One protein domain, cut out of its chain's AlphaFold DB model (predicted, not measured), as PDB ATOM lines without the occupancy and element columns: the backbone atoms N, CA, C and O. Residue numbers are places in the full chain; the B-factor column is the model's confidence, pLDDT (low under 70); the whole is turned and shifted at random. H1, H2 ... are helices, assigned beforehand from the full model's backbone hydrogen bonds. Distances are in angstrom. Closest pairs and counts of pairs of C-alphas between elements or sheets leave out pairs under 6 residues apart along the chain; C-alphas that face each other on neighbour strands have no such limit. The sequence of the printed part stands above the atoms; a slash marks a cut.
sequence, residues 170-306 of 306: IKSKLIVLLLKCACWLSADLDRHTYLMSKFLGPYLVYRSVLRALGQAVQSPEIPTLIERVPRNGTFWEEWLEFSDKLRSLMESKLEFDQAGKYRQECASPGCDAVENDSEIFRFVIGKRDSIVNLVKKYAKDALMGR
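What this domain is: This is residues 170 to 306 of the 306 residues of an uncharacterized protein of Hypsizygus marmoreus (UniProt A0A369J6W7). What shape? Long H5 and H2 run side by side, H1 packs on H2, H4 on H1, H3 crosses H5, and a loop leads to outlying H6. What parts? The 137 printed residues have six named helices, H1 to H6, and no named strand: all helix. It is only just compact, close to loose: radius of gyration of the C-alphas 16.8 A, spans 51 by 38 by 22 A.

Where its parts are: Where is H5? It is residues 234 to 259, 38.0 A, from C-alpha 234 at (14.697, -18.670, -19.780). The others? Residues 174 to 182 are H1, 187 to 205 H2, 207 to 217 H3, 221 to 228 H4, 288 to 301 H6; C-alpha 301 is at (21.880, -2.165, -16.104).

How they stand to each other: H2 and H5? They touch at a shallow tilt of 18 degrees; C-alphas 194 and 235 are closest, 4.3 A apart. Backbones? Every O i to N i+4 pair in H1, H3 and H5 is within hydrogen-bond range.

The domain as a whole: Any cut? The printed part has none. Low pLDDT? Residues 260 to 306 are under 70.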
ATOM      1  N   ILE A 170      10.406 -12.982   0.677       96.44
ATOM      2  CA  ILE A 170      10.799 -14.386   0.887       96.44
ATOM      3  C   ILE A 170       9.998 -15.021   2.027       96.44
ATOM      4  O   ILE A 170       9.509 -16.140   1.871       96.44
ATOM      5  N   LYS A 171       9.833 -14.313   3.153       94.56
ATOM      6  CA  LYS A 171       8.998 -14.776   4.276       94.56
ATOM      7  C   LYS A 171       7.534 -14.954   3.862       94.56
ATOM      8  O   LYS A 171       6.897 -15.902   4.307       94.56
ATOM      9  N   SER A 172       7.047 -14.130   2.939       96.00
ATOM     10  CA  SER A 172       5.742 -14.256   2.277       96.00
ATOM     11  C   SER A 172       5.751 -15.250   1.099       96.00
ATOM     12  O   SER A 172       4.980 -15.109   0.155       96.00
ATOM     13  N   LYS A 173       6.611 -16.277   1.153       96.56
ATOM     14  CA  LYS A 173       6.692 -17.402   0.202       96.56
ATOM     15  C   LYS A 173       7.095 -17.048  -1.239       96.56
ATOM     16  O   LYS A 173       6.827 -17.848  -2.132       96.56
ATOM     17  N   LEU A 174       7.798 -15.936  -1.492       96.88
ATOM     18  CA  LEU A 174       8.176 -15.505  -2.855       96.88
ATOM     19  C   LEU A 174       8.728 -16.626  -3.752       96.88
ATOM     20  O   LEU A 174       8.369 -16.678  -4.918       96.88
ATOM     21  N   ILE A 175       9.561 -17.537  -3.238       97.44
ATOM     22  CA  ILE A 175      10.123 -18.632  -4.049       97.44
ATOM     23  C   ILE A 175       9.047 -19.604  -4.553       97.44
ATOM     24  O   ILE A 175       9.043 -19.959  -5.729       97.44
ATOM     25  N   VAL A 176       8.110 -19.997  -3.688       97.25
ATOM     26  CA  VAL A 176       6.971 -20.848  -4.067       97.25
ATOM     27  C   VAL A 176       6.122 -20.130  -5.117       97.25
ATOM     28  O   VAL A 176       5.776 -20.707  -6.144       97.25
ATOM     29  N   LEU A 177       5.838 -18.847  -4.885       97.38
ATOM     30  CA  LEU A 177       5.027 -18.011  -5.771       97.38
ATOM     31  C   LEU A 177       5.679 -17.807  -7.142       97.38
ATOM     32  O   LEU A 177       5.004 -17.859  -8.168       97.38
ATOM     33  N   LEU A 178       6.996 -17.625  -7.163       97.00
ATOM     34  CA  LEU A 178       7.785 -17.482  -8.377       97.00
ATOM     35  C   LEU A 178       7.729 -18.755  -9.226       97.00
ATOM     36  O   LEU A 178       7.503 -18.674 -10.430       97.00
ATOM     37  N   LEU A 179       7.865 -19.923  -8.591       96.94
ATOM     38  CA  LEU A 179       7.733 -21.215  -9.263       96.94
ATOM     39  C   LEU A 179       6.307 -21.450  -9.779       96.94
ATOM     40  O   LEU A 179       6.155 -21.904 -10.907       96.94
ATOM     41  N   LYS A 180       5.268 -21.089  -9.008       95.88
ATOM     42  CA  LYS A 180       3.872 -21.122  -9.486       95.88
ATOM     43  C   LYS A 180       3.709 -20.286 -10.759       95.88
ATOM     44  O   LYS A 180       3.245 -20.808 -11.770       95.88
ATOM     45  N   CYS A 181       4.177 -19.035 -10.741       95.44
ATOM     46  CA  CYS A 181       4.123 -18.142 -11.902       95.44
ATOM     47  C   CYS A 181       4.902 -18.701 -13.102       95.44
ATOM     48  O   CYS A 181       4.456 -18.572 -14.239       95.44
ATOM     49  N   ALA A 182       6.043 -19.351 -12.867       95.25
ATOM     50  CA  ALA A 182       6.851 -19.953 -13.924       95.25
ATOM     51  C   ALA A 182       6.205 -21.188 -14.575       95.25
ATOM     52  O   ALA A 182       6.577 -21.555 -15.686       95.25
ATOM     53  N   CYS A 183       5.220 -21.820 -13.929       93.94
ATOM     54  CA  CYS A 183       4.442 -22.902 -14.537       93.94
ATOM     55  C   CYS A 183       3.502 -22.412 -15.655       93.94
ATOM     56  O   CYS A 183       2.927 -23.232 -16.371       93.94
ATOM     57  N   TRP A 184       3.320 -21.099 -15.823       91.75
ATOM     58  CA  TRP A 184       2.542 -20.553 -16.930       91.75
ATOM     59  C   TRP A 184       3.301 -20.683 -18.253       91.75
ATOM     60  O   TRP A 184       4.434 -20.231 -18.387       91.75
ATOM     61  N   LEU A 185       2.631 -21.204 -19.284       86.31
ATOM     62  CA  LEU A 185       3.142 -21.223 -20.661       86.31
ATOM     63  C   LEU A 185       2.993 -19.836 -21.316       86.31
ATOM     64  O   LEU A 185       2.200 -19.639 -22.237       86.31
ATOM     65  N   SER A 186       3.717 -18.842 -20.800       90.06
ATOM     66  CA  SER A 186       3.695 -17.458 -21.279       90.06
ATOM     67  C   SER A 186       5.105 -16.881 -21.300       90.06
ATOM     68  O   SER A 186       5.761 -16.810 -20.267       90.06
ATOM     69  N   ALA A 187       5.547 -16.421 -22.476       90.44
ATOM     70  CA  ALA A 187       6.865 -15.809 -22.646       90.44
ATOM     71  C   ALA A 187       7.048 -14.545 -21.785       90.44
ATOM     72  O   ALA A 187       8.130 -14.305 -21.258       90.44
ATOM     73  N   ASP A 188       5.985 -13.754 -21.599       91.06
ATOM     74  CA  ASP A 188       6.043 -12.554 -20.762       91.06
ATOM     75  C   ASP A 188       6.224 -12.899 -19.284       91.06
ATOM     76  O   ASP A 188       7.039 -12.270 -18.605       91.06
ATOM     77  N   LEU A 189       5.508 -13.911 -18.782       92.94
ATOM     78  CA  LEU A 189       5.699 -14.378 -17.410       92.94
ATOM     79  C   LEU A 189       7.066 -15.031 -17.228       92.94
ATOM     80  O   LEU A 189       7.739 -14.677 -16.267       92.94
ATOM     81  N   ASP A 190       7.516 -15.875 -18.166       94.31
ATOM     82  CA  ASP A 190       8.869 -16.456 -18.161       94.31
ATOM     83  C   ASP A 190       9.942 -15.364 -18.040       94.31
ATOM     84  O   ASP A 190      10.815 -15.439 -17.179       94.31
ATOM     85  N   ARG A 191       9.815 -14.274 -18.810       94.94
ATOM     86  CA  ARG A 191      10.718 -13.121 -18.708       94.94
ATOM     87  C   ARG A 191      10.683 -12.468 -17.324       94.94
ATOM     88  O   ARG A 191      11.734 -12.110 -16.796       94.94
ATOM     89  N   HIS A 192       9.507 -12.250 -16.738       95.12
ATOM     90  CA  HIS A 192       9.402 -11.567 -15.442       95.12
ATOM     91  C   HIS A 192       9.850 -12.450 -14.277       95.12
ATOM     92  O   HIS A 192      10.487 -11.949 -13.347       95.12
ATOM     93  N   THR A 193       9.575 -13.753 -14.328       96.31
ATOM     94  CA  THR A 193      10.074 -14.695 -13.328       96.31
ATOM     95  C   THR A 193      11.591 -14.853 -13.441       96.31
ATOM     96  O   THR A 193      12.278 -14.805 -12.421       96.31
ATOM     97  N   TYR A 194      12.135 -14.915 -14.664       96.19
ATOM     98  CA  TYR A 194      13.575 -14.847 -14.943       96.19
ATOM     99  C   TYR A 194      14.216 -13.603 -14.308       96.19
ATOM    100  O   TYR A 194      15.166 -13.701 -13.526       96.19
ATOM    101  N   LEU A 195      13.663 -12.416 -14.585       95.44
ATOM    102  CA  LEU A 195      14.182 -11.157 -14.047       95.44
ATOM    103  C   LEU A 195      14.123 -11.113 -12.517       95.44
ATOM    104  O   LEU A 195      15.031 -10.559 -11.896       95.44
ATOM    105  N   MET A 196      13.093 -11.702 -11.904       95.88
ATOM    106  CA  MET A 196      12.976 -11.793 -10.449       95.88
ATOM    107  C   MET A 196      14.060 -12.697  -9.841       95.88
ATOM    108  O   MET A 196      14.699 -12.294  -8.868       95.88
ATOM    109  N   SER A 197      14.327 -13.873 -10.422       95.12
ATOM    110  CA  SER A 197      15.423 -14.757  -9.982       95.12
ATOM    111  C   SER A 197      16.772 -14.036 -10.033       95.12
ATOM    112  O   SER A 197      17.503 -13.975  -9.039       95.12
ATOM    113  N   LYS A 198      17.048 -13.371 -11.158       95.00
ATOM    114  CA  LYS A 198      18.267 -12.584 -11.358       95.00
ATOM    115  C   LYS A 198      18.374 -11.411 -10.384       95.00
ATOM    116  O   LYS A 198      19.456 -11.116  -9.874       95.00
ATOM    117  N   PHE A 199      17.252 -10.756 -10.087       94.62
ATOM    118  CA  PHE A 199      17.164  -9.688  -9.091       94.62
ATOM    119  C   PHE A 199      17.488 -10.178  -7.670       94.62
ATOM    120  O   PHE A 199      18.134  -9.448  -6.920       94.62
ATOM    121  N   LEU A 200      17.101 -11.404  -7.299       94.75
ATOM    122  CA  LEU A 200      17.416 -11.991  -5.990       94.75
ATOM    123  C   LEU A 200      18.900 -12.366  -5.849       94.75
ATOM    124  O   LEU A 200      19.449 -12.303  -4.748       94.75
ATOM    125  N   GLY A 201      19.571 -12.716  -6.950       93.69
ATOM    126  CA  GLY A 201      20.959 -13.193  -6.963       93.69
ATOM    127  C   GLY A 201      21.973 -12.318  -6.199       93.69
ATOM    128  O   GLY A 201      22.773 -12.864  -5.431       93.69
ATOM    129  N   PRO A 202      21.978 -10.981  -6.362       91.56
ATOM    130  CA  PRO A 202      22.827 -10.075  -5.584       91.56
ATOM    131  C   PRO A 202      22.542 -10.058  -4.076       91.56
ATOM    132  O   PRO A 202      23.450  -9.765  -3.301       91.56
ATOM    133  N   TYR A 203      21.322 -10.383  -3.637       92.25
ATOM    134  CA  TYR A 203      20.949 -10.393  -2.216       92.25
ATOM    135  C   TYR A 203      21.397 -11.662  -1.481       92.25
ATOM    136  O   TYR A 203      21.398 -11.686  -0.251       92.25
ATOM    137  N   LEU A 204      21.859 -12.689  -2.201       91.75
ATOM    138  CA  LEU A 204      22.409 -13.910  -1.603       91.75
ATOM    139  C   LEU A 204      23.668 -13.663  -0.757       91.75
ATOM    140  O   LEU A 204      24.077 -14.530  -0.001       91.75
ATOM    141  N   VAL A 205      24.296 -12.488  -0.843       86.50
ATOM    142  CA  VAL A 205      25.437 -12.139   0.022       86.50
ATOM    143  C   VAL A 205      25.027 -11.884   1.476       86.50
ATOM    144  O   VAL A 205      25.887 -11.882   2.359       86.50
ATOM    145  N   TYR A 206      23.738 -11.641   1.735       86.75
ATOM    146  CA  TYR A 206      23.230 -11.342   3.068       86.75
ATOM    147  C   TYR A 206      22.802 -12.615   3.801       86.75
ATOM    148  O   TYR A 206      21.977 -13.394   3.317       86.75
ATOM    149  N   ARG A 207      23.306 -12.808   5.023       85.25
ATOM    150  CA  ARG A 207      23.064 -14.025   5.814       85.25
ATOM    151  C   ARG A 207      21.590 -14.261   6.154       85.25
ATOM    152  O   ARG A 207      21.155 -15.415   6.166       85.25
ATOM    153  N   SER A 208      20.827 -13.206   6.434       88.56
ATOM    154  CA  SER A 208      19.388 -13.308   6.718       88.56
ATOM    155  C   SER A 208      18.586 -13.701   5.472       88.56
ATOM    156  O   SER A 208      17.695 -14.539   5.579       88.56
ATOM    157  N   VAL A 209      18.953 -13.186   4.291       92.94
ATOM    158  CA  VAL A 209      18.367 -13.578   3.000       92.94
ATOM    159  C   VAL A 209      18.682 -15.042   2.719       92.94
ATOM    160  O   VAL A 209      17.761 -15.813   2.475       92.94
ATOM    161  N   LEU A 210      19.944 -15.466   2.857       93.06
ATOM    162  CA  LEU A 210      20.325 -16.879   2.729       93.06
ATOM    163  C   LEU A 210      19.578 -17.779   3.716       93.06
ATOM    164  O   LEU A 210      19.169 -18.876   3.358       93.06
ATOM    165  N   ARG A 211      19.396 -17.337   4.968       91.38
ATOM    166  CA  ARG A 211      18.627 -18.087   5.972       91.38
ATOM    167  C   ARG A 211      17.166 -18.232   5.542       91.38
ATOM    168  O   ARG A 211      16.650 -19.343   5.578       91.38
ATOM    169  N   ALA A 212      16.530 -17.133   5.139       93.81
ATOM    170  CA  ALA A 212      15.132 -17.123   4.726       93.81
ATOM    171  C   ALA A 212      14.911 -17.959   3.455       93.81
ATOM    172  O   ALA A 212      13.986 -18.764   3.407       93.81
ATOM    173  N   LEU A 213      15.790 -17.833   2.456       95.38
ATOM    174  CA  LEU A 213      15.740 -18.643   1.236       95.38
ATOM    175  C   LEU A 213      16.001 -20.114   1.521       95.38
ATOM    176  O   LEU A 213      15.270 -20.952   1.012       95.38
ATOM    177  N   GLY A 214      16.991 -20.428   2.361       93.44
ATOM    178  CA  GLY A 214      17.294 -21.800   2.756       93.44
ATOM    179  C   GLY A 214      16.108 -22.500   3.415       93.44
ATOM    180  O   GLY A 214      15.852 -23.664   3.130       93.44
ATOM    181  N   GLN A 215      15.336 -21.781   4.234       93.31
ATOM    182  CA  GLN A 215      14.071 -22.286   4.776       93.31
ATOM    183  C   GLN A 215      12.999 -22.428   3.687       93.31
ATOM    184  O   GLN A 215      12.305 -23.438   3.638       93.31
ATOM    185  N   ALA A 216      12.874 -21.442   2.794       94.31
ATOM    186  CA  ALA A 216      11.867 -21.451   1.736       94.31
ATOM    187  C   ALA A 216      12.055 -22.610   0.739       94.31
ATOM    188  O   ALA A 216      11.077 -23.254   0.369       94.31
ATOM    189  N   VAL A 217      13.295 -22.913   0.329       94.06
ATOM    190  CA  VAL A 217      13.586 -24.002  -0.626       94.06
ATOM    191  C   VAL A 217      13.423 -25.400  -0.027       94.06
ATOM    192  O   VAL A 217      13.298 -26.365  -0.772       94.06
ATOM    193  N   GLN A 218      13.393 -25.517   1.303       92.75
ATOM    194  CA  GLN A 218      13.089 -26.766   2.010       92.75
ATOM    195  C   GLN A 218      11.581 -27.030   2.133       92.75
ATOM    196  O   GLN A 218      11.186 -28.056   2.686       92.75
ATOM    197  N   SER A 219      10.726 -26.121   1.645       94.19
ATOM    198  CA  SER A 219       9.280 -26.331   1.653       94.19
ATOM    199  C   SER A 219       8.904 -27.582   0.837       94.19
ATOM    200  O   SER A 219       9.387 -27.739  -0.289       94.19
ATOM    201  N   PRO A 220       8.010 -28.450   1.352       94.38
ATOM    202  CA  PRO A 220       7.601 -29.679   0.669       94.38
ATOM    203  C   PRO A 220       6.886 -29.426  -0.667       94.38
ATOM    204  O   PRO A 220       6.792 -30.332  -1.488       94.38
ATOM    205  N   GLU A 221       6.403 -28.204  -0.909       94.81
ATOM    206  CA  GLU A 221       5.754 -27.811  -2.167       94.81
ATOM    207  C   GLU A 221       6.759 -27.614  -3.321       94.81
ATOM    208  O   GLU A 221       6.395 -27.723  -4.493       94.81
ATOM    209  N   ILE A 222       8.029 -27.324  -3.011       95.69
ATOM    210  CA  ILE A 222       9.046 -26.930  -3.998       95.69
ATOM    211  C   ILE A 222       9.349 -28.043  -5.014       95.69
ATOM    212  O   ILE A 222       9.324 -27.736  -6.207       95.69
ATOM    213  N   PRO A 223       9.591 -29.315  -4.624       96.00
ATOM    214  CA  PRO A 223       9.865 -30.382  -5.589       96.00
ATOM    215  C   PRO A 223       8.739 -30.553  -6.615       96.00
ATOM    216  O   PRO A 223       8.996 -30.579  -7.816       96.00
ATOM    217  N   THR A 224       7.484 -30.558  -6.155       94.81
ATOM    218  CA  THR A 224       6.309 -30.690  -7.028       94.81
ATOM    219  C   THR A 224       6.168 -29.516  -7.992       94.81
ATOM    220  O   THR A 224       5.797 -29.708  -9.149       94.81
ATOM    221  N   LEU A 225       6.462 -28.290  -7.551       95.31
ATOM    222  CA  LEU A 225       6.435 -27.126  -8.436       95.31
ATOM    223  C   LEU A 225       7.569 -27.174  -9.462       95.31
ATOM    224  O   LEU A 225       7.320 -26.956 -10.642       95.31
ATOM    225  N   ILE A 226       8.789 -27.527  -9.045       96.19
ATOM    226  CA  ILE A 226       9.944 -27.670  -9.941       96.19
ATOM    227  C   ILE A 226       9.658 -28.678 -11.055       96.19
ATOM    228  O   ILE A 226      10.046 -28.443 -12.197       96.19
ATOM    229  N   GLU A 227       8.980 -29.789 -10.768       95.56
ATOM    230  CA  GLU A 227       8.588 -30.781 -11.779       95.56
ATOM    231  C   GLU A 227       7.670 -30.204 -12.866       95.56
ATOM    232  O   GLU A 227       7.753 -30.629 -14.017       95.56
ATOM    233  N   ARG A 228       6.843 -29.211 -12.520       94.44
ATOM    234  CA  ARG A 228       5.868 -28.579 -13.422       94.44
ATOM    235  C   ARG A 228       6.437 -27.417 -14.240       94.44
ATOM    236  O   ARG A 228       5.826 -27.037 -15.236       94.44
ATOM    237  N   VAL A 229       7.578 -26.852 -13.843       95.12
ATOM    238  CA  VAL A 229       8.202 -25.731 -14.563       95.12
ATOM    239  C   VAL A 229       8.669 -26.180 -15.960       95.12
ATOM    240  O   VAL A 229       9.427 -27.154 -16.060       95.12
ATOM    241  N   PRO A 230       8.293 -25.471 -17.041       94.31
ATOM    242  CA  PRO A 230       8.769 -25.754 -18.394       94.31
ATOM    243  C   PRO A 230      10.300 -25.720 -18.494       94.31
ATOM    244  O   PRO A 230      10.946 -24.791 -18.018       94.31
ATOM    245  N   ARG A 231      10.896 -26.725 -19.145       95.50
ATOM    246  CA  ARG A 231      12.364 -26.884 -19.245       95.50
ATOM    247  C   ARG A 231      13.019 -26.072 -20.363       95.50
ATOM    248  O   ARG A 231      14.239 -26.025 -20.442       95.50
ATOM    249  N   ASN A 232      12.217 -25.492 -21.247       91.94
ATOM    250  CA  ASN A 232      12.646 -24.766 -22.442       91.94
ATOM    251  C   ASN A 232      12.582 -23.234 -22.290       91.94
ATOM    252  O   ASN A 232      12.832 -22.531 -23.267       91.94
ATOM    253  N   GLY A 233      12.192 -22.726 -21.115       91.06
ATOM    254  CA  GLY A 233      12.092 -21.292 -20.824       91.06
ATOM    255  C   GLY A 233      13.376 -20.707 -20.236       91.06
ATOM    256  O   GLY A 233      14.186 -21.426 -19.648       91.06
ATOM    257  N   THR A 234      13.537 -19.387 -20.342       95.06
ATOM    258  CA  THR A 234      14.697 -18.670 -19.780       95.06
ATOM    259  C   THR A 234      14.696 -18.681 -18.255       95.06
ATOM    260  O   THR A 234      15.759 -18.661 -17.630       95.06
ATOM    261  N   PHE A 235      13.514 -18.785 -17.639       96.69
ATOM    262  CA  PHE A 235      13.405 -18.963 -16.200       96.69
ATOM    263  C   PHE A 235      14.101 -20.240 -15.729       96.69
ATOM    264  O   PHE A 235      14.734 -20.220 -14.678       96.69
ATOM    265  N   TRP A 236      13.999 -21.343 -16.480       97.38
ATOM    266  CA  TRP A 236      14.562 -22.626 -16.058       97.38
ATOM    267  C   TRP A 236      16.088 -22.581 -15.960       97.38
ATOM    268  O   TRP A 236      16.653 -23.031 -14.965       97.38
ATOM    269  N   GLU A 237      16.747 -21.992 -16.956       96.31
ATOM    270  CA  GLU A 237      18.204 -21.835 -16.976       96.31
ATOM    271  C   GLU A 237      18.694 -20.976 -15.800       96.31
ATOM    272  O   GLU A 237      19.585 -21.384 -15.054       96.31
ATOM    273  N   GLU A 238      18.056 -19.826 -15.572       96.75
ATOM    274  CA  GLU A 238      18.390 -18.940 -14.450       96.75
ATOM    275  C   GLU A 238      18.050 -19.572 -13.096       96.75
ATOM    276  O   GLU A 238      18.773 -19.381 -12.123       96.75
ATOM    277  N   TRP A 239      16.968 -20.350 -13.006       97.06
ATOM    278  CA  TRP A 239      16.609 -21.073 -11.787       97.06
ATOM    279  C   TRP A 239      17.683 -22.095 -11.402       97.06
ATOM    280  O   TRP A 239      18.028 -22.202 -10.222       97.06
ATOM    281  N   LEU A 240      18.246 -22.819 -12.375       96.56
ATOM    282  CA  LEU A 240      19.365 -23.732 -12.130       96.56
ATOM    283  C   LEU A 240      20.584 -22.972 -11.594       96.56
ATOM    284  O   LEU A 240      21.070 -23.311 -10.516       96.56
ATOM    285  N   GLU A 241      21.004 -21.891 -12.259       96.19
ATOM    286  CA  GLU A 241      22.135 -21.068 -11.803       96.19
ATOM    287  C   GLU A 241      21.898 -20.494 -10.395       96.19
ATOM    288  O   GLU A 241      22.751 -20.596  -9.506       96.19
ATOM    289  N   PHE A 242      20.715 -19.923 -10.163       96.06
ATOM    290  CA  PHE A 242      20.324 -19.355  -8.880       96.06
ATOM    291  C   PHE A 242      20.314 -20.408  -7.765       96.06
ATOM    292  O   PHE A 242      20.845 -20.160  -6.678       96.06
ATOM    293  N   SER A 243      19.726 -21.580  -8.016       96.00
ATOM    294  CA  SER A 243      19.581 -22.641  -7.015       96.00
ATOM    295  C   SER A 243      20.912 -23.315  -6.671       96.00
ATOM    296  O   SER A 243      21.163 -23.583  -5.493       96.00
ATOM    297  N   ASP A 244      21.798 -23.519  -7.648       95.62
ATOM    298  CA  ASP A 244      23.147 -24.042  -7.413       95.62
ATOM    299  C   ASP A 244      23.999 -23.038  -6.630       95.62
ATOM    300  O   ASP A 244      24.661 -23.398  -5.652       95.62
ATOM    301  N   LYS A 245      23.909 -21.748  -6.978       94.56
ATOM    302  CA  LYS A 245      24.563 -20.678  -6.218       94.56
ATOM    303  C   LYS A 245      24.048 -20.599  -4.781       94.56
ATOM    304  O   LYS A 245      24.848 -20.477  -3.854       94.56
ATOM    305  N   LEU A 246      22.732 -20.671  -4.576       95.25
ATOM    306  CA  LEU A 246      22.130 -20.693  -3.242       95.25
ATOM    307  C   LEU A 246      22.641 -21.888  -2.427       95.25
ATOM    308  O   LEU A 246      23.035 -21.702  -1.275       95.25
ATOM    309  N   ARG A 247      22.683 -23.088  -3.021       94.75
ATOM    310  CA  ARG A 247      23.179 -24.309  -2.369       94.75
ATOM    311  C   ARG A 247      24.635 -24.163  -1.928       94.75
ATOM    312  O   ARG A 247      24.922 -24.347  -0.750       94.75
ATOM    313  N   SER A 248      25.513 -23.723  -2.829       93.38
ATOM    314  CA  SER A 248      26.937 -23.507  -2.533       93.38
ATOM    315  C   SER A 248      27.157 -22.497  -1.394       93.38
ATOM    316  O   SER A 248      27.989 -22.704  -0.505       93.38
ATOM    317  N   LEU A 249      26.373 -21.414  -1.359       89.94
ATOM    318  CA  LEU A 249      26.441 -20.425  -0.278       89.94
ATOM    319  C   LEU A 249      25.882 -20.957   1.046       89.94
ATOM    320  O   LEU A 249      26.384 -20.596   2.111       89.94
ATOM    321  N   MET A 250      24.854 -21.808   1.004       90.88
ATOM    322  CA  MET A 250      24.333 -22.476   2.196       90.88
ATOM    323  C   MET A 250      25.338 -23.468   2.790       90.88
ATOM    324  O   MET A 250      25.472 -23.505   4.011       90.88
ATOM    325  N   GLU A 251      26.057 -24.217   1.955       90.06
ATOM    326  CA  GLU A 251      27.147 -25.110   2.378       90.06
ATOM    327  C   GLU A 251      28.283 -24.312   3.022       90.06
ATOM    328  O   GLU A 251      28.638 -24.567   4.170       90.06
ATOM    329  N   SER A 252      28.746 -23.249   2.354       85.31
ATOM    330  CA  SER A 252      29.782 -22.350   2.893       85.31
ATOM    331  C   SER A 252      29.375 -21.745   4.243       85.31
ATOM    332  O   SER A 252      30.176 -21.635   5.170       85.31
ATOM    333  N   LYS A 253      28.100 -21.360   4.384       84.56
ATOM    334  CA  LYS A 253      27.544 -20.873   5.651       84.56
ATOM    335  C   LYS A 253      27.526 -21.959   6.727       84.56
ATOM    336  O   LYS A 253      27.763 -21.641   7.888       84.56
ATOM    337  N   LEU A 254      27.192 -23.199   6.378       84.81
ATOM    338  CA  LEU A 254      27.150 -24.309   7.325       84.81
ATOM    339  C   LEU A 254      28.550 -24.627   7.856       84.81
ATOM    340  O   LEU A 254      28.714 -24.756   9.067       84.81
ATOM    341  N   GLU A 255      29.549 -24.689   6.975       82.69
ATOM    342  CA  GLU A 255      30.959 -24.854   7.347       82.69
ATOM    343  C   GLU A 255      31.419 -23.730   8.280       82.69
ATOM    344  O   GLU A 255      32.021 -23.976   9.325       82.69
ATOM    345  N   PHE A 256      31.053 -22.490   7.947       75.69
ATOM    346  CA  PHE A 256      31.319 -21.329   8.787       75.69
ATOM    347  C   PHE A 256      30.654 -21.442  10.171       75.69
ATOM    348  O   PHE A 256      31.301 -21.237  11.199       75.69
ATOM    349  N   ASP A 257      29.368 -21.806  10.219       78.25
ATOM    350  CA  ASP A 257      28.617 -21.974  11.467       78.25
ATOM    351  C   ASP A 257      29.216 -23.096  12.347       78.25
ATOM    352  O   ASP A 257      29.192 -22.979  13.575       78.25
ATOM    353  N   GLN A 258      29.786 -24.146  11.740       82.12
ATOM    354  CA  GLN A 258      30.479 -25.248  12.426       82.12
ATOM    355  C   GLN A 258      31.881 -24.867  12.927       82.12
ATOM    356  O   GLN A 258      32.296 -25.344  13.983       82.12
ATOM    357  N   ALA A 259      32.597 -23.987  12.218       75.12
ATOM    358  CA  ALA A 259      33.930 -23.516  12.602       75.12
ATOM    359  C   ALA A 259      33.935 -22.612  13.856       75.12
ATOM    360  O   ALA A 259      34.983 -22.411  14.471       75.12
ATOM    361  N   GLY A 260      32.768 -22.100  14.267       66.06
ATOM    362  CA  GLY A 260      32.570 -21.320  15.491       66.06
ATOM    363  C   GLY A 260      32.296 -19.836  15.223       66.06
ATOM    364  O   GLY A 260      33.158 -19.096  14.759       66.06
ATOM    365  N   LYS A 261      31.093 -19.383  15.605       59.25
ATOM    366  CA  LYS A 261      30.475 -18.082  15.263       59.25
ATOM    367  C   LYS A 261      31.148 -16.797  15.781       59.25
ATOM    368  O   LYS A 261      30.639 -15.725  15.491       59.25
ATOM    369  N   TYR A 262      32.231 -16.861  16.560       53.84
ATOM    370  CA  TYR A 262      32.639 -15.718  17.402       53.84
ATOM    371  C   TYR A 262      34.105 -15.278  17.298       53.84
ATOM    372  O   TYR A 262      34.584 -14.589  18.197       53.84
ATOM    373  N   ARG A 263      34.861 -15.680  16.266       52.75
ATOM    374  CA  ARG A 263      36.303 -15.340  16.190       52.75
ATOM    375  C   ARG A 263      36.867 -15.064  14.798       52.75
ATOM    376  O   ARG A 263      38.082 -14.951  14.676       52.75
ATOM    377  N   GLN A 264      36.041 -14.978  13.757       56.81
ATOM    378  CA  GLN A 264      36.568 -14.674  12.428       56.81
ATOM    379  C   GLN A 264      36.519 -13.170  12.174       56.81
ATOM    380  O   GLN A 264      35.454 -12.567  12.046       56.81
ATOM    381  N   GLU A 265      37.707 -12.573  12.144       58.16
ATOM    382  CA  GLU A 265      37.913 -11.232  11.624       58.16
ATOM    383  C   GLU A 265      37.528 -11.210  10.143       58.16
ATOM    384  O   GLU A 265      37.771 -12.157   9.387       58.16
ATOM    385  N   CYS A 266      36.893 -10.121   9.727       59.34
ATOM    386  CA  CYS A 266      36.595  -9.857   8.332       59.34
ATOM    387  C   CYS A 266      37.862 -10.042   7.475       59.34
ATOM    388  O   CYS A 266      38.814  -9.279   7.587       59.34
ATOM    389  N   ALA A 267      37.860 -11.009   6.551       58.66
ATOM    390  CA  ALA A 267      39.015 -11.323   5.693       58.66
ATOM    391  C   ALA A 267      39.391 -10.204   4.689       58.66
ATOM    392  O   ALA A 267      40.203 -10.396   3.783       58.66
ATOM    393  N   SER A 268      38.763  -9.032   4.794       52.22
ATOM    394  CA  SER A 268      39.004  -7.887   3.928       52.22
ATOM    395  C   SER A 268      40.169  -7.051   4.472       52.22
ATOM    396  O   SER A 268      40.119  -6.658   5.634       52.22
ATOM    397  N   PRO A 269      41.184  -6.694   3.661       45.78
ATOM    398  CA  PRO A 269      42.292  -5.862   4.133       45.78
ATOM    399  C   PRO A 269      41.791  -4.539   4.736       45.78
ATOM    400  O   PRO A 269      41.083  -3.784   4.055       45.78
ATOM    401  N   GLY A 270      42.140  -4.279   6.001       54.97
ATOM    402  CA  GLY A 270      41.727  -3.087   6.757       54.97
ATOM    403  C   GLY A 270      40.294  -3.122   7.302       54.97
ATOM    404  O   GLY A 270      39.697  -2.069   7.504       54.97
ATOM    405  N   CYS A 271      39.700  -4.306   7.451       52.88
ATOM    406  CA  CYS A 271      38.372  -4.492   8.026       52.88
ATOM    407  C   CYS A 271      38.508  -5.136   9.408       52.88
ATOM    408  O   CYS A 271      38.594  -6.352   9.515       52.88
ATOM    409  N   ASP A 272      38.463  -4.324  10.461       57.47
ATOM    410  CA  ASP A 272      38.548  -4.805  11.851       57.47
ATOM    411  C   ASP A 272      37.172  -5.239  12.394       57.47
ATOM    412  O   ASP A 272      36.957  -5.376  13.599       57.47
ATOM    413  N   ALA A 273      36.190  -5.405  11.500       58.59
ATOM    414  CA  ALA A 273      34.856  -5.842  11.865       58.59
ATOM    415  C   ALA A 273      34.914  -7.308  12.308       58.59
ATOM    416  O   ALA A 273      35.160  -8.211  11.505       58.59
ATOM    417  N   VAL A 274      34.666  -7.527  13.595       57.84
ATOM    418  CA  VAL A 274      34.452  -8.850  14.177       57.84
ATOM    419  C   VAL A 274      32.966  -9.168  14.081       57.84
ATOM    420  O   VAL A 274      32.127  -8.310  14.372       57.84
ATOM    421  N   GLU A 275      32.635 -10.385  13.648       52.53
ATOM    422  CA  GLU A 275      31.239 -10.806  13.562       52.53
ATOM    423  C   GLU A 275      30.561 -10.763  14.934       52.53
ATOM    424  O   GLU A 275      30.984 -11.409  15.892       52.53
ATOM    425  N   ASN A 276      29.516  -9.941  15.020       55.47
ATOM    426  CA  ASN A 276      28.604  -9.840  16.150       55.47
ATOM    427  C   ASN A 276      27.219 -10.341  15.710       55.47
ATOM    428  O   ASN A 276      26.973 -10.517  14.518       55.47
ATOM    429  N   ASP A 277      26.289 -10.545  16.645       53.75
ATOM    430  CA  ASP A 277      24.931 -11.053  16.364       53.75
ATOM    431  C   ASP A 277      24.069 -10.145  15.452       53.75
ATOM    432  O   ASP A 277      22.878 -10.400  15.259       53.75
ATOM    433  N   SER A 278      24.630  -9.076  14.873       50.50
ATOM    434  CA  SER A 278      23.899  -8.207  13.957       50.50
ATOM    435  C   SER A 278      23.624  -8.909  12.618       50.50
ATOM    436  O   SER A 278      24.508  -9.437  11.943       50.50
ATOM    437  N   GLU A 279      22.355  -8.905  12.200       48.59
ATOM    438  CA  GLU A 279      21.851  -9.640  11.027       48.59
ATOM    439  C   GLU A 279      22.378  -9.132   9.667       48.59
ATOM    440  O   GLU A 279      22.088  -9.729   8.627       48.59
ATOM    441  N   ILE A 280      23.165  -8.051   9.666       51.75
ATOM    442  CA  ILE A 280      23.689  -7.363   8.475       51.75
ATOM    443  C   ILE A 280      25.159  -7.748   8.229       51.75
ATOM    444  O   ILE A 280      25.967  -6.945   7.769       51.75
ATOM    445  N   PHE A 281      25.538  -8.994   8.513       53.44
ATOM    446  CA  PHE A 281      26.829  -9.510   8.068       53.44
ATOM    447  C   PHE A 281      26.755  -9.956   6.602       53.44
ATOM    448  O   PHE A 281      25.920 -10.780   6.208       53.44
ATOM    449  N   ARG A 282      27.621  -9.361   5.775       55.88
ATOM    450  CA  ARG A 282      27.824  -9.743   4.372       55.88
ATOM    451  C   ARG A 282      28.881 -10.837   4.314       55.88
ATOM    452  O   ARG A 282      29.966 -10.652   4.860       55.88
ATOM    453  N   PHE A 283      28.611 -11.921   3.590       52.06
ATOM    454  CA  PHE A 283      29.659 -12.885   3.258       52.06
ATOM    455  C   PHE A 283      30.718 -12.197   2.390       52.06
ATOM    456  O   PHE A 283      30.464 -11.840   1.236       52.06
ATOM    457  N   VAL A 284      31.914 -11.989   2.945       52.25
ATOM    458  CA  VAL A 284      33.074 -11.528   2.178       52.25
ATOM    459  C   VAL A 284      33.691 -12.751   1.512       52.25
ATOM    460  O   VAL A 284      34.606 -13.375   2.036       52.25
ATOM    461  N   ILE A 285      33.169 -13.120   0.345       46.22
ATOM    462  CA  ILE A 285      33.806 -14.132  -0.502       46.22
ATOM    463  C   ILE A 285      35.029 -13.463  -1.137       46.22
ATOM    464  O   ILE A 285      34.902 -12.387  -1.722       46.22
ATOM    465  N   GLY A 286      36.209 -14.066  -0.973       39.03
ATOM    466  CA  GLY A 286      37.556 -13.484  -1.100       39.03
ATOM    467  C   GLY A 286      38.014 -12.856  -2.432       39.03
ATOM    468  O   GLY A 286      39.190 -12.961  -2.765       39.03
ATOM    469  N   LYS A 287      37.163 -12.153  -3.189       40.38
ATOM    470  CA  LYS A 287      37.573 -11.248  -4.280       40.38
ATOM    471  C   LYS A 287      36.772  -9.941  -4.238       40.38
ATOM    472  O   LYS A 287      35.676  -9.831  -4.789       40.38
ATOM    473  N   ARG A 288      37.367  -8.940  -3.577       40.41
ATOM    474  CA  ARG A 288      36.806  -7.611  -3.254       40.41
ATOM    475  C   ARG A 288      36.324  -6.817  -4.480       40.41
ATOM    476  O   ARG A 288      35.348  -6.079  -4.377       40.41
ATOM    477  N   ASP A 289      36.934  -7.026  -5.644       40.78
ATOM    478  CA  ASP A 289      36.679  -6.182  -6.821       40.78
ATOM    479  C   ASP A 289      35.480  -6.615  -7.667       40.78
ATOM    480  O   ASP A 289      35.005  -5.841  -8.497       40.78
ATOM    481  N   SER A 290      34.943  -7.820  -7.455       47.12
ATOM    482  CA  SER A 290      33.835  -8.304  -8.282       47.12
ATOM    483  C   SER A 290      32.483  -7.819  -7.761       47.12
ATOM    484  O   SER A 290      31.726  -7.244  -8.527       47.12
ATOM    485  N   ILE A 291      32.184  -7.934  -6.461       44.62
ATOM    486  CA  ILE A 291      30.808  -7.779  -5.938       44.62
ATOM    487  C   ILE A 291      30.317  -6.324  -5.915       44.62
ATOM    488  O   ILE A 291      29.182  -6.064  -6.303       44.62
ATOM    489  N   VAL A 292      31.143  -5.352  -5.506       44.78
ATOM    490  CA  VAL A 292      30.735  -3.929  -5.516       44.78
ATOM    491  C   VAL A 292      30.536  -3.440  -6.951       44.78
ATOM    492  O   VAL A 292      29.584  -2.712  -7.228       44.78
ATOM    493  N   ASN A 293      31.387  -3.892  -7.872       42.66
ATOM    494  CA  ASN A 293      31.227  -3.620  -9.294       42.66
ATOM    495  C   ASN A 293      30.044  -4.389  -9.888       42.66
ATOM    496  O   ASN A 293      29.368  -3.836 -10.743       42.66
ATOM    497  N   LEU A 294      29.721  -5.588  -9.396       47.00
ATOM    498  CA  LEU A 294      28.553  -6.367  -9.808       47.00
ATOM    499  C   LEU A 294      27.256  -5.687  -9.371       47.00
ATOM    500  O   LEU A 294      26.375  -5.494 -10.191       47.00
ATOM    501  N   VAL A 295      27.147  -5.257  -8.110       46.78
ATOM    502  CA  VAL A 295      25.961  -4.552  -7.592       46.78
ATOM    503  C   VAL A 295      25.801  -3.197  -8.277       46.78
ATOM    504  O   VAL A 295      24.696  -2.856  -8.685       46.78
ATOM    505  N   LYS A 296      26.893  -2.447  -8.488       47.25
ATOM    506  CA  LYS A 296      26.850  -1.193  -9.260       47.25
ATOM    507  C   LYS A 296      26.505  -1.429 -10.730       47.25
ATOM    508  O   LYS A 296      25.756  -0.642 -11.295       47.25
ATOM    509  N   LYS A 297      27.012  -2.502 -11.343       48.59
ATOM    510  CA  LYS A 297      26.705  -2.892 -12.725       48.59
ATOM    511  C   LYS A 297      25.248  -3.323 -12.862       48.59
ATOM    512  O   LYS A 297      24.568  -2.781 -13.712       48.59
ATOM    513  N   TYR A 298      24.729  -4.176 -11.981       47.59
ATOM    514  CA  TYR A 298      23.321  -4.577 -11.982       47.59
ATOM    515  C   TYR A 298      22.381  -3.415 -11.660       47.59
ATOM    516  O   TYR A 298      21.346  -3.291 -12.301       47.59
ATOM    517  N   ALA A 299      22.742  -2.523 -10.732       45.47
ATOM    518  CA  ALA A 299      21.979  -1.301 -10.491       45.47
ATOM    519  C   ALA A 299      21.974  -0.387 -11.728       45.47
ATOM    520  O   ALA A 299      20.940   0.177 -12.064       45.47
ATOM    521  N   LYS A 300      23.105  -0.283 -12.439       41.03
ATOM    522  CA  LYS A 300      23.237   0.507 -13.669       41.03
ATOM    523  C   LYS A 300      22.488  -0.118 -14.854       41.03
ATOM    524  O   LYS A 300      21.783   0.598 -15.555       41.03
ATOM    525  N   ASP A 301      22.568  -1.430 -15.037       42.50
ATOM    526  CA  ASP A 301      21.880  -2.165 -16.104       42.50
ATOM    527  C   ASP A 301      20.357  -2.185 -15.855       42.50
ATOM    528  O   ASP A 301      19.574  -1.975 -16.777       42.50
ATOM    529  N   ALA A 302      19.922  -2.290 -14.593       42.44
ATOM    530  CA  ALA A 302      18.512  -2.190 -14.197       42.44
ATOM    531  C   ALA A 302      17.944  -0.755 -14.206       42.44
ATOM    532  O   ALA A 302      16.724  -0.588 -14.094       42.44
ATOM    533  N   LEU A 303      18.799   0.270 -14.290       35.94
ATOM    534  CA  LEU A 303      18.418   1.674 -14.498       35.94
ATOM    535  C   LEU A 303      18.420   2.063 -15.984       35.94
ATOM    536  O   LEU A 303      17.729   3.005 -16.353       35.94
ATOM    537  N   MET A 304      19.169   1.353 -16.837       36.56
ATOM    538  CA  MET A 304      19.297   1.678 -18.263       36.56
ATOM    539  C   MET A 304      18.334   0.931 -19.193       36.56
ATOM    540  O   MET A 304      18.411   1.157 -20.398       36.56
ATOM    541  N   GLY A 305      17.427   0.101 -18.662       39.28
ATOM    542  CA  GLY A 305      16.241  -0.390 -19.379       39.28
ATOM    543  C   GLY A 305      16.488  -0.812 -20.832       39.28
ATOM    544  O   GLY A 305      15.838  -0.288 -21.734       39.28
ATOM    545  N   ARG A 306      17.442  -1.722 -21.059       35.88
ATOM    546  CA  ARG A 306      17.558  -2.485 -22.308       35.88
ATOM    547  C   ARG A 306      17.309  -3.953 -22.019       35.88
ATOM    548  O   ARG A 306      17.886  -4.442 -21.023       35.88
TER     549      ARG A 306